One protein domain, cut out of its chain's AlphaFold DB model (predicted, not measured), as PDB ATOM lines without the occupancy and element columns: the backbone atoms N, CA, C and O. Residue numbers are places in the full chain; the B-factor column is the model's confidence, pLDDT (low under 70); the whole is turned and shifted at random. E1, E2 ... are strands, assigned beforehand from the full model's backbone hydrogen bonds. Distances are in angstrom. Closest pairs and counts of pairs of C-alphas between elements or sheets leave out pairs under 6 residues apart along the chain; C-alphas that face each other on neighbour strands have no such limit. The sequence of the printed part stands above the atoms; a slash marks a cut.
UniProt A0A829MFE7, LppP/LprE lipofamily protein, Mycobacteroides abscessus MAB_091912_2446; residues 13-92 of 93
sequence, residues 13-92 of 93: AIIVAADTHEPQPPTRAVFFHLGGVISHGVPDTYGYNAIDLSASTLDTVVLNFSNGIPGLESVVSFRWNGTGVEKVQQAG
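Overview. This is residues 13 to 92 of the 93 residues of the protein "LppP/LprE lipofamily protein" of Mycobacteroides abscessus MAB_091912_2446 (UniProt A0A829MFE7). A twisted antiparallel sheet of three strands, E3 to E5, has a two-stranded hairpin, E1 and E2, loosely over one of its faces. A long link without named elements, residues 34 to 59, joins the two parts, and its residues 50 to 51 pair beside E3. The printed part has 80 residues, no named helix and five strands in the order E1 E2 E3 E4 E5, with 32 residues in named elements, under half. The class is all strand, the larger sheet's order is E3 - E4 - E5, and the whole is compact, with a radius of gyration of the C-alphas of 12.8 A and spans of 37 by 29 by 18 A.

Along the chain. E1, residues 13 to 17, begins with C-alpha 13 at (224.099, 128.046, 177.372) and is 13.2 A long. E2, residues 27 to 33, is 20.1 A long. E3, residues 60 to 65, measures 16.7 A, and E4, residues 74 to 80, 20.5 A. E5, residues 85 to 91, measures 17.7 A and ends with C-alpha 91 at (232.133, 143.195, 185.925).

Arrangement. E1 and E2 form an antiparallel hairpin, with N 14 and O 30 3.0 A apart. E3, E4 and E5 form a meander, each strand the antiparallel neighbour of the one before; N 63 and O 76 are 2.8 A apart, and N 77 and O 89 2.8 A. The closest C-alphas of E1 and E3, those of Ala 13 and Val 61, are 7.0 A apart. E2 and E3 are near each other, while E2 and E4 are only just apart, at 8.0 A.

Size, cuts and confidence. The printed part has no cut. The link from E2 to E3 is long. Mean pLDDT of the printed part is 88.5; residues 91 to 92 are under 70.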
ATOM      1  N   ALA A  13     224.160 127.243 178.577       96.56
ATOM      2  CA  ALA A  13     224.099 128.046 177.372       96.56
ATOM      3  C   ALA A  13     225.053 127.561 176.280       96.56
ATOM      4  O   ALA A  13     226.028 126.841 176.522       96.56
ATOM      5  N   ILE A  14     224.777 128.021 175.064       95.50
ATOM      6  CA  ILE A  14     225.705 127.997 173.933       95.50
ATOM      7  C   ILE A  14     225.786 129.394 173.325       95.50
ATOM      8  O   ILE A  14     224.805 130.140 173.355       95.50
ATOM      9  N   ILE A  15     226.927 129.724 172.729       94.06
ATOM     10  CA  ILE A  15     227.059 130.916 171.889       94.06
ATOM     11  C   ILE A  15     226.703 130.554 170.448       94.06
ATOM     12  O   ILE A  15     227.252 129.603 169.885       94.06
ATOM     13  N   VAL A  16     225.807 131.332 169.846       91.69
ATOM     14  CA  VAL A  16     225.450 131.233 168.428       91.69
ATOM     15  C   VAL A  16     225.834 132.517 167.703       91.69
ATOM     16  O   VAL A  16     225.606 133.616 168.206       91.69
ATOM     17  N   ALA A  17     226.411 132.369 166.515       89.50
ATOM     18  CA  ALA A  17     226.616 133.469 165.584       89.50
ATOM     19  C   ALA A  17     225.363 133.660 164.724       89.50
ATOM     20  O   ALA A  17     224.675 132.691 164.392       89.50
ATOM     21  N   ALA A  18     225.056 134.906 164.382       84.50
ATOM     22  CA  ALA A  18     224.032 135.213 163.401       84.50
ATOM     23  C   ALA A  18     224.511 134.845 161.989       84.50
ATOM     24  O   ALA A  18     225.692 134.951 161.671       84.50
ATOM     25  N   ASP A  19     223.581 134.432 161.134       82.06
ATOM     26  CA  ASP A  19     223.861 134.164 159.725       82.06
ATOM     27  C   ASP A  19     223.642 135.446 158.908       82.06
ATOM     28  O   ASP A  19     222.586 135.656 158.312       82.06
ATOM     29  N   THR A  20     224.599 136.375 158.996       80.94
ATOM     30  CA  THR A  20     224.523 137.691 158.334       80.94
ATOM     31  C   THR A  20     225.399 137.799 157.086       80.94
ATOM     32  O   THR A  20     225.385 138.834 156.427       80.94
ATOM     33  N   HIS A  21     226.152 136.748 156.737       81.56
ATOM     34  CA  HIS A  21     227.216 136.766 155.718       81.56
ATOM     35  C   HIS A  21     228.315 137.826 155.945       81.56
ATOM     36  O   HIS A  21     229.088 138.132 155.036       81.56
ATOM     37  N   GLU A  22     228.420 138.383 157.151       83.75
ATOM     38  CA  GLU A  22     229.493 139.306 157.517       83.75
ATOM     39  C   GLU A  22     230.764 138.537 157.926       83.75
ATOM     40  O   GLU A  22     230.660 137.436 158.472       83.75
ATOM     41  N   PRO A  23     231.978 139.097 157.733       80.75
ATOM     42  CA  PRO A  23     233.226 138.448 158.158       80.75
ATOM     43  C   PRO A  23     233.302 138.167 159.666       80.75
ATOM     44  O   PRO A  23     233.997 137.249 160.095       80.75
ATOM     45  N   GLN A  24     232.609 138.979 160.468       80.62
ATOM     46  CA  GLN A  24     232.507 138.849 161.919       80.62
ATOM     47  C   GLN A  24     231.041 139.029 162.322       80.62
ATOM     48  O   GLN A  24     230.639 140.129 162.702       80.62
ATOM     49  N   PRO A  25     230.221 137.975 162.186       84.94
ATOM     50  CA  PRO A  25     228.811 138.073 162.503       84.94
ATOM     51  C   PRO A  25     228.617 138.310 164.003       84.94
ATOM     52  O   PRO A  25     229.384 137.793 164.828       84.94
ATOM     53  N   PRO A  26     227.565 139.042 164.390       85.69
ATOM     54  CA  PRO A  26     227.254 139.222 165.791       85.69
ATOM     55  C   PRO A  26     226.875 137.900 166.453       85.69
ATOM     56  O   PRO A  26     226.305 136.995 165.836       85.69
ATOM     57  N   THR A  27     227.173 137.802 167.742       91.75
ATOM     58  CA  THR A  27     226.916 136.611 168.554       91.75
ATOM     59  C   THR A  27     225.880 136.894 169.631       91.75
ATOM     60  O   THR A  27     225.680 138.039 170.040       91.75
ATOM     61  N   ARG A  28     225.192 135.837 170.064       91.81
ATOM     62  CA  ARG A  28     224.274 135.845 171.208       91.81
ATOM     63  C   ARG A  28     224.361 134.528 171.966       91.81
ATOM     64  O   ARG A  28     224.693 133.494 171.378       91.81
ATOM     65  N   ALA A  29     223.996 134.540 173.242       93.88
ATOM     66  CA  ALA A  29     223.815 133.317 174.008       93.88
ATOM     67  C   ALA A  29     222.387 132.779 173.851       93.88
ATOM     68  O   ALA A  29     221.407 133.523 173.879       93.88
ATOM     69  N   VAL A  30     222.271 131.461 173.711       94.31
ATOM     70  CA  VAL A  30     221.004 130.733 173.835       94.31
ATOM     71  C   VAL A  30     221.062 129.943 175.130       94.31
ATOM     72  O   VAL A  30     221.967 129.126 175.298       94.31
ATOM     73  N   PHE A  31     220.113 130.192 176.032       96.12
ATOM     74  CA  PHE A  31     220.046 129.523 177.329       96.12
ATOM     75  C   PHE A  31     219.115 128.313 177.311       96.12
ATOM     76  O   PHE A  31     218.133 128.258 176.566       96.12
ATOM     77  N   PHE A  32     219.420 127.371 178.196       96.81
ATOM     78  CA  PHE A  32     218.677 126.145 178.415       96.81
ATOM     79  C   PHE A  32     218.457 125.924 179.911       96.81
ATOM     80  O   PHE A  32     219.391 126.064 180.703       96.81
ATOM     81  N   HIS A  33     217.246 125.514 180.274       96.75
ATOM     82  CA  HIS A  33     216.898 125.016 181.603       96.75
ATOM     83  C   HIS A  33     216.605 123.521 181.485       96.75
ATOM     84  O   HIS A  33     215.706 123.132 180.738       96.75
ATOM     85  N   LEU A  34     217.381 122.676 182.173       96.50
ATOM     86  CA  LEU A  34     217.226 121.214 182.125       96.50
ATOM     87  C   LEU A  34     217.193 120.662 180.681       96.50
ATOM     88  O   LEU A  34     216.402 119.789 180.333       96.50
ATOM     89  N   GLY A  35     218.041 121.223 179.809       95.12
ATOM     90  CA  GLY A  35     218.142 120.856 178.390       95.12
ATOM     91  C   GLY A  35     217.065 121.445 177.468       95.12
ATOM     92  O   GLY A  35     217.214 121.364 176.251       95.12
ATOM     93  N   GLY A  36     216.014 122.066 178.007       96.12
ATOM     94  CA  GLY A  36     214.995 122.766 177.225       96.12
ATOM     95  C   GLY A  36     215.403 124.206 176.927       96.12
ATOM     96  O   GLY A  36     215.891 124.896 177.818       96.12
ATOM     97  N   VAL A  37     215.203 124.673 175.690       95.06
ATOM     98  CA  VAL A  37     215.515 126.064 175.317       95.06
ATOM     99  C   VAL A  37     214.637 127.037 176.109       95.06
ATOM    100  O   VAL A  37     213.435 126.815 176.261       95.06
ATOM    101  N   ILE A  38     215.223 128.133 176.585       93.19
ATOM    102  CA  ILE A  38     214.486 129.217 177.240       93.19
ATOM    103  C   ILE A  38     214.166 130.269 176.175       93.19
ATOM    104  O   ILE A  38     215.058 130.965 175.697       93.19
ATOM    105  N   SER A  39     212.899 130.369 175.768       86.00
ATOM    106  CA  SER A  39     212.472 131.263 174.678       86.00
ATOM    107  C   SER A  39     211.928 132.621 175.142       86.00
ATOM    108  O   SER A  39     211.679 133.489 174.312       86.00
ATOM    109  N   HIS A  40     211.715 132.813 176.447       84.06
ATOM    110  CA  HIS A  40     211.151 134.032 177.036       84.06
ATOM    111  C   HIS A  40     211.840 134.361 178.364       84.06
ATOM    112  O   HIS A  40     212.388 133.472 179.008       84.06
ATOM    113  N   GLY A  41     211.784 135.626 178.792       77.75
ATOM    114  CA  GLY A  41     212.386 136.045 180.066       77.75
ATOM    115  C   GLY A  41     213.911 135.918 180.080       77.75
ATOM    116  O   GLY A  41     214.497 135.634 181.121       77.75
ATOM    117  N   VAL A  42     214.539 136.077 178.911       83.19
ATOM    118  CA  VAL A  42     215.992 136.033 178.739       83.19
ATOM    119  C   VAL A  42     216.499 137.460 178.512       83.19
ATOM    120  O   VAL A  42     215.957 138.151 177.647       83.19
ATOM    121  N   PRO A  43     217.513 137.921 179.262       85.12
ATOM    122  CA  PRO A  43     218.164 139.204 179.009       85.12
ATOM    123  C   PRO A  43     218.835 139.257 177.632       85.12
ATOM    124  O   PRO A  43     219.209 138.225 177.073       85.12
ATOM    125  N   ASP A  44     219.053 140.463 177.111       85.50
ATOM    126  CA  ASP A  44     219.858 140.631 175.902       85.50
ATOM    127  C   ASP A  44     221.315 140.211 176.165       85.50
ATOM    128  O   ASP A  44     221.931 140.601 177.160       85.50
ATOM    129  N   THR A  45     221.848 139.382 175.271       89.00
ATOM    130  CA  THR A  45     223.218 138.849 175.315       89.00
ATOM    131  C   THR A  45     223.989 139.140 174.034       89.00
ATOM    132  O   THR A  45     225.023 138.520 173.776       89.00
ATOM    133  N   TYR A  46     223.495 140.070 173.218       87.12
ATOM    134  CA  TYR A  46     224.160 140.472 171.996       87.12
ATOM    135  C   TYR A  46     225.593 140.946 172.266       87.12
ATOM    136  O   TYR A  46     225.856 141.719 173.186       87.12
ATOM    137  N   GLY A  47     226.525 140.463 171.449       86.62
ATOM    138  CA  GLY A  47     227.941 140.808 171.528       86.62
ATOM    139  C   GLY A  47     228.772 139.858 172.388       86.62
ATOM    140  O   GLY A  47     229.957 139.721 172.112       86.62
ATOM    141  N   TYR A  48     228.193 139.139 173.355       90.75
ATOM    142  CA  TYR A  48     228.945 138.144 174.126       90.75
ATOM    143  C   TYR A  48     229.319 136.941 173.257       90.75
ATOM    144  O   TYR A  48     228.454 136.273 172.687       90.75
ATOM    145  N   ASN A  49     230.617 136.640 173.197       90.81
ATOM    146  CA  ASN A  49     231.178 135.688 172.241       90.81
ATOM    147  C   ASN A  49     231.876 134.481 172.887       90.81
ATOM    148  O   ASN A  49     232.277 133.557 172.177       90.81
ATOM    149  N   ALA A  50     231.976 134.445 174.216       91.69
ATOM    150  CA  ALA A  50     232.565 133.342 174.964       91.69
ATOM    151  C   ALA A  50     231.792 133.048 176.260       91.69
ATOM    152  O   ALA A  50     231.091 133.905 176.794       91.69
ATOM    153  N   ILE A  51     231.949 131.825 176.772       93.56
ATOM    154  CA  ILE A  51     231.479 131.411 178.101       93.56
ATOM    155  C   ILE A  51     232.707 131.115 178.959       93.56
ATOM    156  O   ILE A  51     233.564 130.329 178.549       93.56
ATOM    157  N   ASP A  52     232.778 131.714 180.145       92.88
ATOM    158  CA  ASP A  52     233.798 131.392 181.139       92.88
ATOM    159  C   ASP A  52     233.400 130.120 181.892       92.88
ATOM    160  O   ASP A  52     232.610 130.139 182.839       92.88
ATOM    161  N   LEU A  53     233.940 128.987 181.450       92.25
ATOM    162  CA  LEU A  53     233.668 127.689 182.066       92.25
ATOM    163  C   LEU A  53     234.242 127.566 183.482       92.25
ATOM    164  O   LEU A  53     233.753 126.742 184.248       92.25
ATOM    165  N   SER A  54     235.262 128.354 183.823       92.38
ATOM    166  CA  SER A  54     235.893 128.311 185.144       92.38
ATOM    167  C   SER A  54     235.083 129.067 186.196       92.38
ATOM    168  O   SER A  54     235.062 128.663 187.357       92.38
ATOM    169  N   ALA A  55     234.378 130.121 185.777       92.88
ATOM    170  CA  ALA A  55     233.498 130.914 186.630       92.88
ATOM    171  C   ALA A  55     232.027 130.451 186.600       92.88
ATOM    172  O   ALA A  55     231.232 130.867 187.442       92.88
ATOM    173  N   SER A  56     231.645 129.599 185.642       94.75
ATOM    174  CA  SER A  56     230.286 129.051 185.540       94.75
ATOM    175  C   SER A  56     230.054 127.877 186.501       94.75
ATOM    176  O   SER A  56     230.940 127.063 186.754       94.75
ATOM    177  N   THR A  57     228.821 127.747 186.987       93.88
ATOM    178  CA  THR A  57     228.342 126.636 187.830       93.88
ATOM    179  C   THR A  57     227.194 125.900 187.123       93.88
ATOM    180  O   THR A  57     226.959 126.090 185.931       93.88
ATOM    181  N   LEU A  58     226.465 125.026 187.831       92.81
ATOM    182  CA  LEU A  58     225.281 124.354 187.273       92.81
ATOM    183  C   LEU A  58     224.070 125.287 187.105       92.81
ATOM    184  O   LEU A  58     223.188 125.007 186.300       92.81
ATOM    185  N   ASP A  59     223.984 126.359 187.884       93.81
ATOM    186  CA  ASP A  59     222.854 127.295 187.893       93.81
ATOM    187  C   ASP A  59     223.228 128.711 187.435       93.81
ATOM    188  O   ASP A  59     222.338 129.539 187.232       93.81
ATOM    189  N   THR A  60     224.524 128.964 187.229       94.88
ATOM    190  CA  THR A  60     225.076 130.246 186.793       94.88
ATOM    191  C   THR A  60     225.911 130.066 185.528       94.88
ATOM    192  O   THR A  60     226.806 129.226 185.468       94.88
ATOM    193  N   VAL A  61     225.643 130.892 184.520       96.31
ATOM    194  CA  VAL A  61     226.412 130.981 183.275       96.31
ATOM    195  C   VAL A  61     227.120 132.326 183.246       96.31
ATOM    196  O   VAL A  61     226.474 133.371 183.354       96.31
ATOM    197  N   VAL A  62     228.434 132.304 183.053       95.50
ATOM    198  CA  VAL A  62     229.253 133.513 182.925       95.50
ATOM    199  C   VAL A  62     229.622 133.714 181.460       95.50
ATOM    200  O   VAL A  62     230.247 132.848 180.849       95.50
ATOM    201  N   LEU A  63     229.205 134.840 180.881       94.25
ATOM    202  CA  LEU A  63     229.539 135.234 179.516       94.25
ATOM    203  C   LEU A  63     230.654 136.274 179.511       94.25
ATOM    204  O   LEU A  63     230.628 137.225 180.293       94.25
ATOM    205  N   ASN A  64     231.558 136.129 178.547       91.81
ATOM    206  CA  ASN A  64     232.633 137.068 178.279       91.81
ATOM    207  C   ASN A  64     232.465 137.661 176.881       91.81
ATOM    208  O   ASN A  64     232.179 136.958 175.906       91.81
ATOM    209  N   PHE A  65     232.650 138.969 176.792       87.94
ATOM    210  CA  PHE A  65     232.999 139.633 175.552       87.94
ATOM    211  C   PHE A  65     234.511 139.793 175.528       87.94
ATOM    212  O   PHE A  65     235.077 140.373 176.452       87.94
ATOM    213  N   SER A  66     235.155 139.314 174.471       80.88
ATOM    214  CA  SER A  66     236.545 139.652 174.179       80.88
ATOM    215  C   SER A  66     236.703 139.948 172.696       80.88
ATOM    216  O   SER A  66     236.282 139.166 171.845       80.88
ATOM    217  N   ASN A  67     237.333 141.071 172.373       80.81
ATOM    218  CA  ASN A  67     237.756 141.421 171.017       80.81
ATOM    219  C   ASN A  67     239.261 141.165 170.801       80.81
ATOM    220  O   ASN A  67     239.829 141.639 169.819       80.81
ATOM    221  N   GLY A  68     239.912 140.439 171.719       76.75
ATOM    222  CA  GLY A  68     241.352 140.181 171.693       76.75
ATOM    223  C   GLY A  68     242.221 141.339 172.193       76.75
ATOM    224  O   GLY A  68     243.444 141.218 172.144       76.75
ATOM    225  N   ILE A  69     241.628 142.438 172.678       81.06
ATOM    226  CA  ILE A  69     242.347 143.543 173.322       81.06
ATOM    227  C   ILE A  69     242.313 143.328 174.845       81.06
ATOM    228  O   ILE A  69     241.231 143.418 175.431       81.06
ATOM    229  N   PRO A  70     243.466 143.074 175.494       79.56
ATOM    230  CA  PRO A  70     243.520 142.892 176.942       79.56
ATOM    231  C   PRO A  70     243.007 144.123 177.697       79.56
ATOM    232  O   PRO A  70     243.402 145.248 177.388       79.56
ATOM    233  N   GLY A  71     242.164 143.914 178.707       78.56
ATOM    234  CA  GLY A  71     241.598 144.968 179.555       78.56
ATOM    235  C   GLY A  71     240.318 145.611 179.016       78.56
ATOM    236  O   GLY A  71     239.769 146.490 179.674       78.56
ATOM    237  N   LEU A  72     239.831 145.190 177.842       80.88
ATOM    238  CA  LEU A  72     238.522 145.582 177.301       80.88
ATOM    239  C   LEU A  72     237.512 144.429 177.329       80.88
ATOM    240  O   LEU A  72     236.477 144.483 176.660       80.88
ATOM    241  N   GLU A  73     237.801 143.374 178.090       85.38
ATOM    242  CA  GLU A  73     236.849 142.301 178.304       85.38
ATOM    243  C   GLU A  73     235.678 142.777 179.169       85.38
ATOM    244  O   GLU A  73     235.852 143.434 180.195       85.38
ATOM    245  N   SER A  74     234.461 142.410 178.771       87.88
ATOM    246  CA  SER A  74     233.281 142.578 179.620       87.88
ATOM    247  C   SER A  74     232.816 141.216 180.091       87.88
ATOM    248  O   SER A  74     232.670 140.300 179.280       87.88
ATOM    249  N   VAL A  75     232.559 141.091 181.389       91.06
ATOM    250  CA  VAL A  75     232.102 139.845 182.003       91.06
ATOM    251  C   VAL A  75     230.720 140.065 182.589       91.06
ATOM    252  O   VAL A  75     230.465 141.041 183.299       91.06
ATOM    253  N   VAL A  76     229.805 139.145 182.317       93.69
ATOM    254  CA  VAL A  76     228.470 139.150 182.909       93.69
ATOM    255  C   VAL A  76     228.098 137.756 183.374       93.69
ATOM    256  O   VAL A  76     228.390 136.762 182.724       93.69
ATOM    257  N   SER A  77     227.425 137.688 184.509       94.81
ATOM    258  CA  SER A  77     226.900 136.458 185.077       94.81
ATOM    259  C   SER A  77     225.382 136.469 185.011       94.81
ATOM    260  O   SER A  77     224.736 137.460 185.372       94.81
ATOM    261  N   PHE A  78     224.821 135.344 184.589       95.56
ATOM    262  CA  PHE A  78     223.392 135.077 184.565       95.56
ATOM    263  C   PHE A  78     223.081 133.861 185.422       95.56
ATOM    264  O   PHE A  78     223.826 132.886 185.370       95.56
ATOM    265  N   ARG A  79     221.972 133.884 186.161       95.31
ATOM    266  CA  ARG A  79     221.502 132.719 186.920       95.31
ATOM    267  C   ARG A  79     220.037 132.416 186.657       95.31
ATOM    268  O   ARG A  79     219.272 133.297 186.265       95.31
ATOM    269  N   TRP A  80     219.643 131.176 186.918       93.31
ATOM    270  CA  TRP A  80     218.233 130.796 186.984       93.31
ATOM    271  C   TRP A  80     217.649 131.171 188.350       93.31
ATOM    272  O   TRP A  80     218.177 130.759 189.379       93.31
ATOM    273  N   ASN A  81     216.545 131.920 188.376       89.81
ATOM    274  CA  ASN A  81     215.925 132.385 189.627       89.81
ATOM    275  C   ASN A  81     214.681 131.588 190.060       89.81
ATOM    276  O   ASN A  81     213.970 131.991 190.977       89.81
ATOM    277  N   GLY A  82     214.397 130.474 189.383       88.44
ATOM    278  CA  GLY A  82     213.194 129.663 189.591       88.44
ATOM    279  C   GLY A  82     212.103 129.898 188.545       88.44
ATOM    280  O   GLY A  82     211.300 128.999 188.314       88.44
ATOM    281  N   THR A  83     212.092 131.058 187.881       88.38
ATOM    282  CA  THR A  83     211.090 131.408 186.850       88.38
ATOM    283  C   THR A  83     211.701 131.821 185.515       88.38
ATOM    284  O   THR A  83     211.091 131.602 184.470       88.38
ATOM    285  N   GLY A  84     212.900 132.404 185.536       89.62
ATOM    286  CA  GLY A  84     213.575 132.913 184.352       89.62
ATOM    287  C   GLY A  84     215.069 133.112 184.572       89.62
ATOM    288  O   GLY A  84     215.618 132.792 185.634       89.62
ATOM    289  N   VAL A  85     215.721 133.647 183.542       94.62
ATOM    290  CA  VAL A  85     217.139 134.004 183.586       94.62
ATOM    291  C   VAL A  85     217.263 135.441 184.065       94.62
ATOM    292  O   VAL A  85     216.647 136.345 183.507       94.62
ATOM    293  N   GLU A  86     218.099 135.672 185.069       93.19
ATOM    294  CA  GLU A  86     218.391 137.017 185.552       93.19
ATOM    295  C   GLU A  86     219.882 137.326 185.499       93.19
ATOM    296  O   GLU A  86     220.729 136.462 185.731       93.19
ATOM    297  N   LYS A  87     220.203 138.584 185.194       92.62
ATOM    298  CA  LYS A  87     221.563 139.112 185.269       92.62
ATOM    299  C   LYS A  87     221.902 139.362 186.738       92.62
ATOM    300  O   LYS A  87     221.216 140.145 187.387       92.62
ATOM    301  N   VAL A  88     222.949 138.720 187.252       90.06
ATOM    302  CA  VAL A  88     223.324 138.813 188.677       90.06
ATOM    303  C   VAL A  88     224.532 139.685 188.939       90.06
ATOM    304  O   VAL A  88     224.608 140.333 189.978       90.06
ATOM    305  N   GLN A  89     225.469 139.726 188.001       83.06
ATOM    306  CA  GLN A  89     226.655 140.553 188.128       83.06
ATOM    307  C   GLN A  89     227.147 140.948 186.748       83.06
ATOM    308  O   GLN A  89     227.167 140.132 185.834       83.06
ATOM    309  N   GLN A  90     227.553 142.203 186.608       72.69
ATOM    310  CA  GLN A  90     228.400 142.645 185.513       72.69
ATOM    311  C   GLN A  90     229.707 143.119 186.135       72.69
ATOM    312  O   GLN A  90     229.675 143.944 187.047       72.69
ATOM    313  N   ALA A  91     230.832 142.610 185.655       60.34
ATOM    314  CA  ALA A  91     232.133 143.195 185.925       60.34
ATOM    315  C   ALA A  91     232.592 143.946 184.667       60.34
ATOM    316  O   ALA A  91     232.519 143.417 183.555       60.34
ATOM    317  N   GLY A  92     233.005 145.201 184.855       52.16
ATOM    318  CA  GLY A  92     233.595 146.050 183.819       52.16
ATOM    319  C   GLY A  92     233.100 147.497 183.862       52.16
ATOM    320  O   GLY A  92     232.065 147.809 183.266       52.16
TER     321      GLY A  92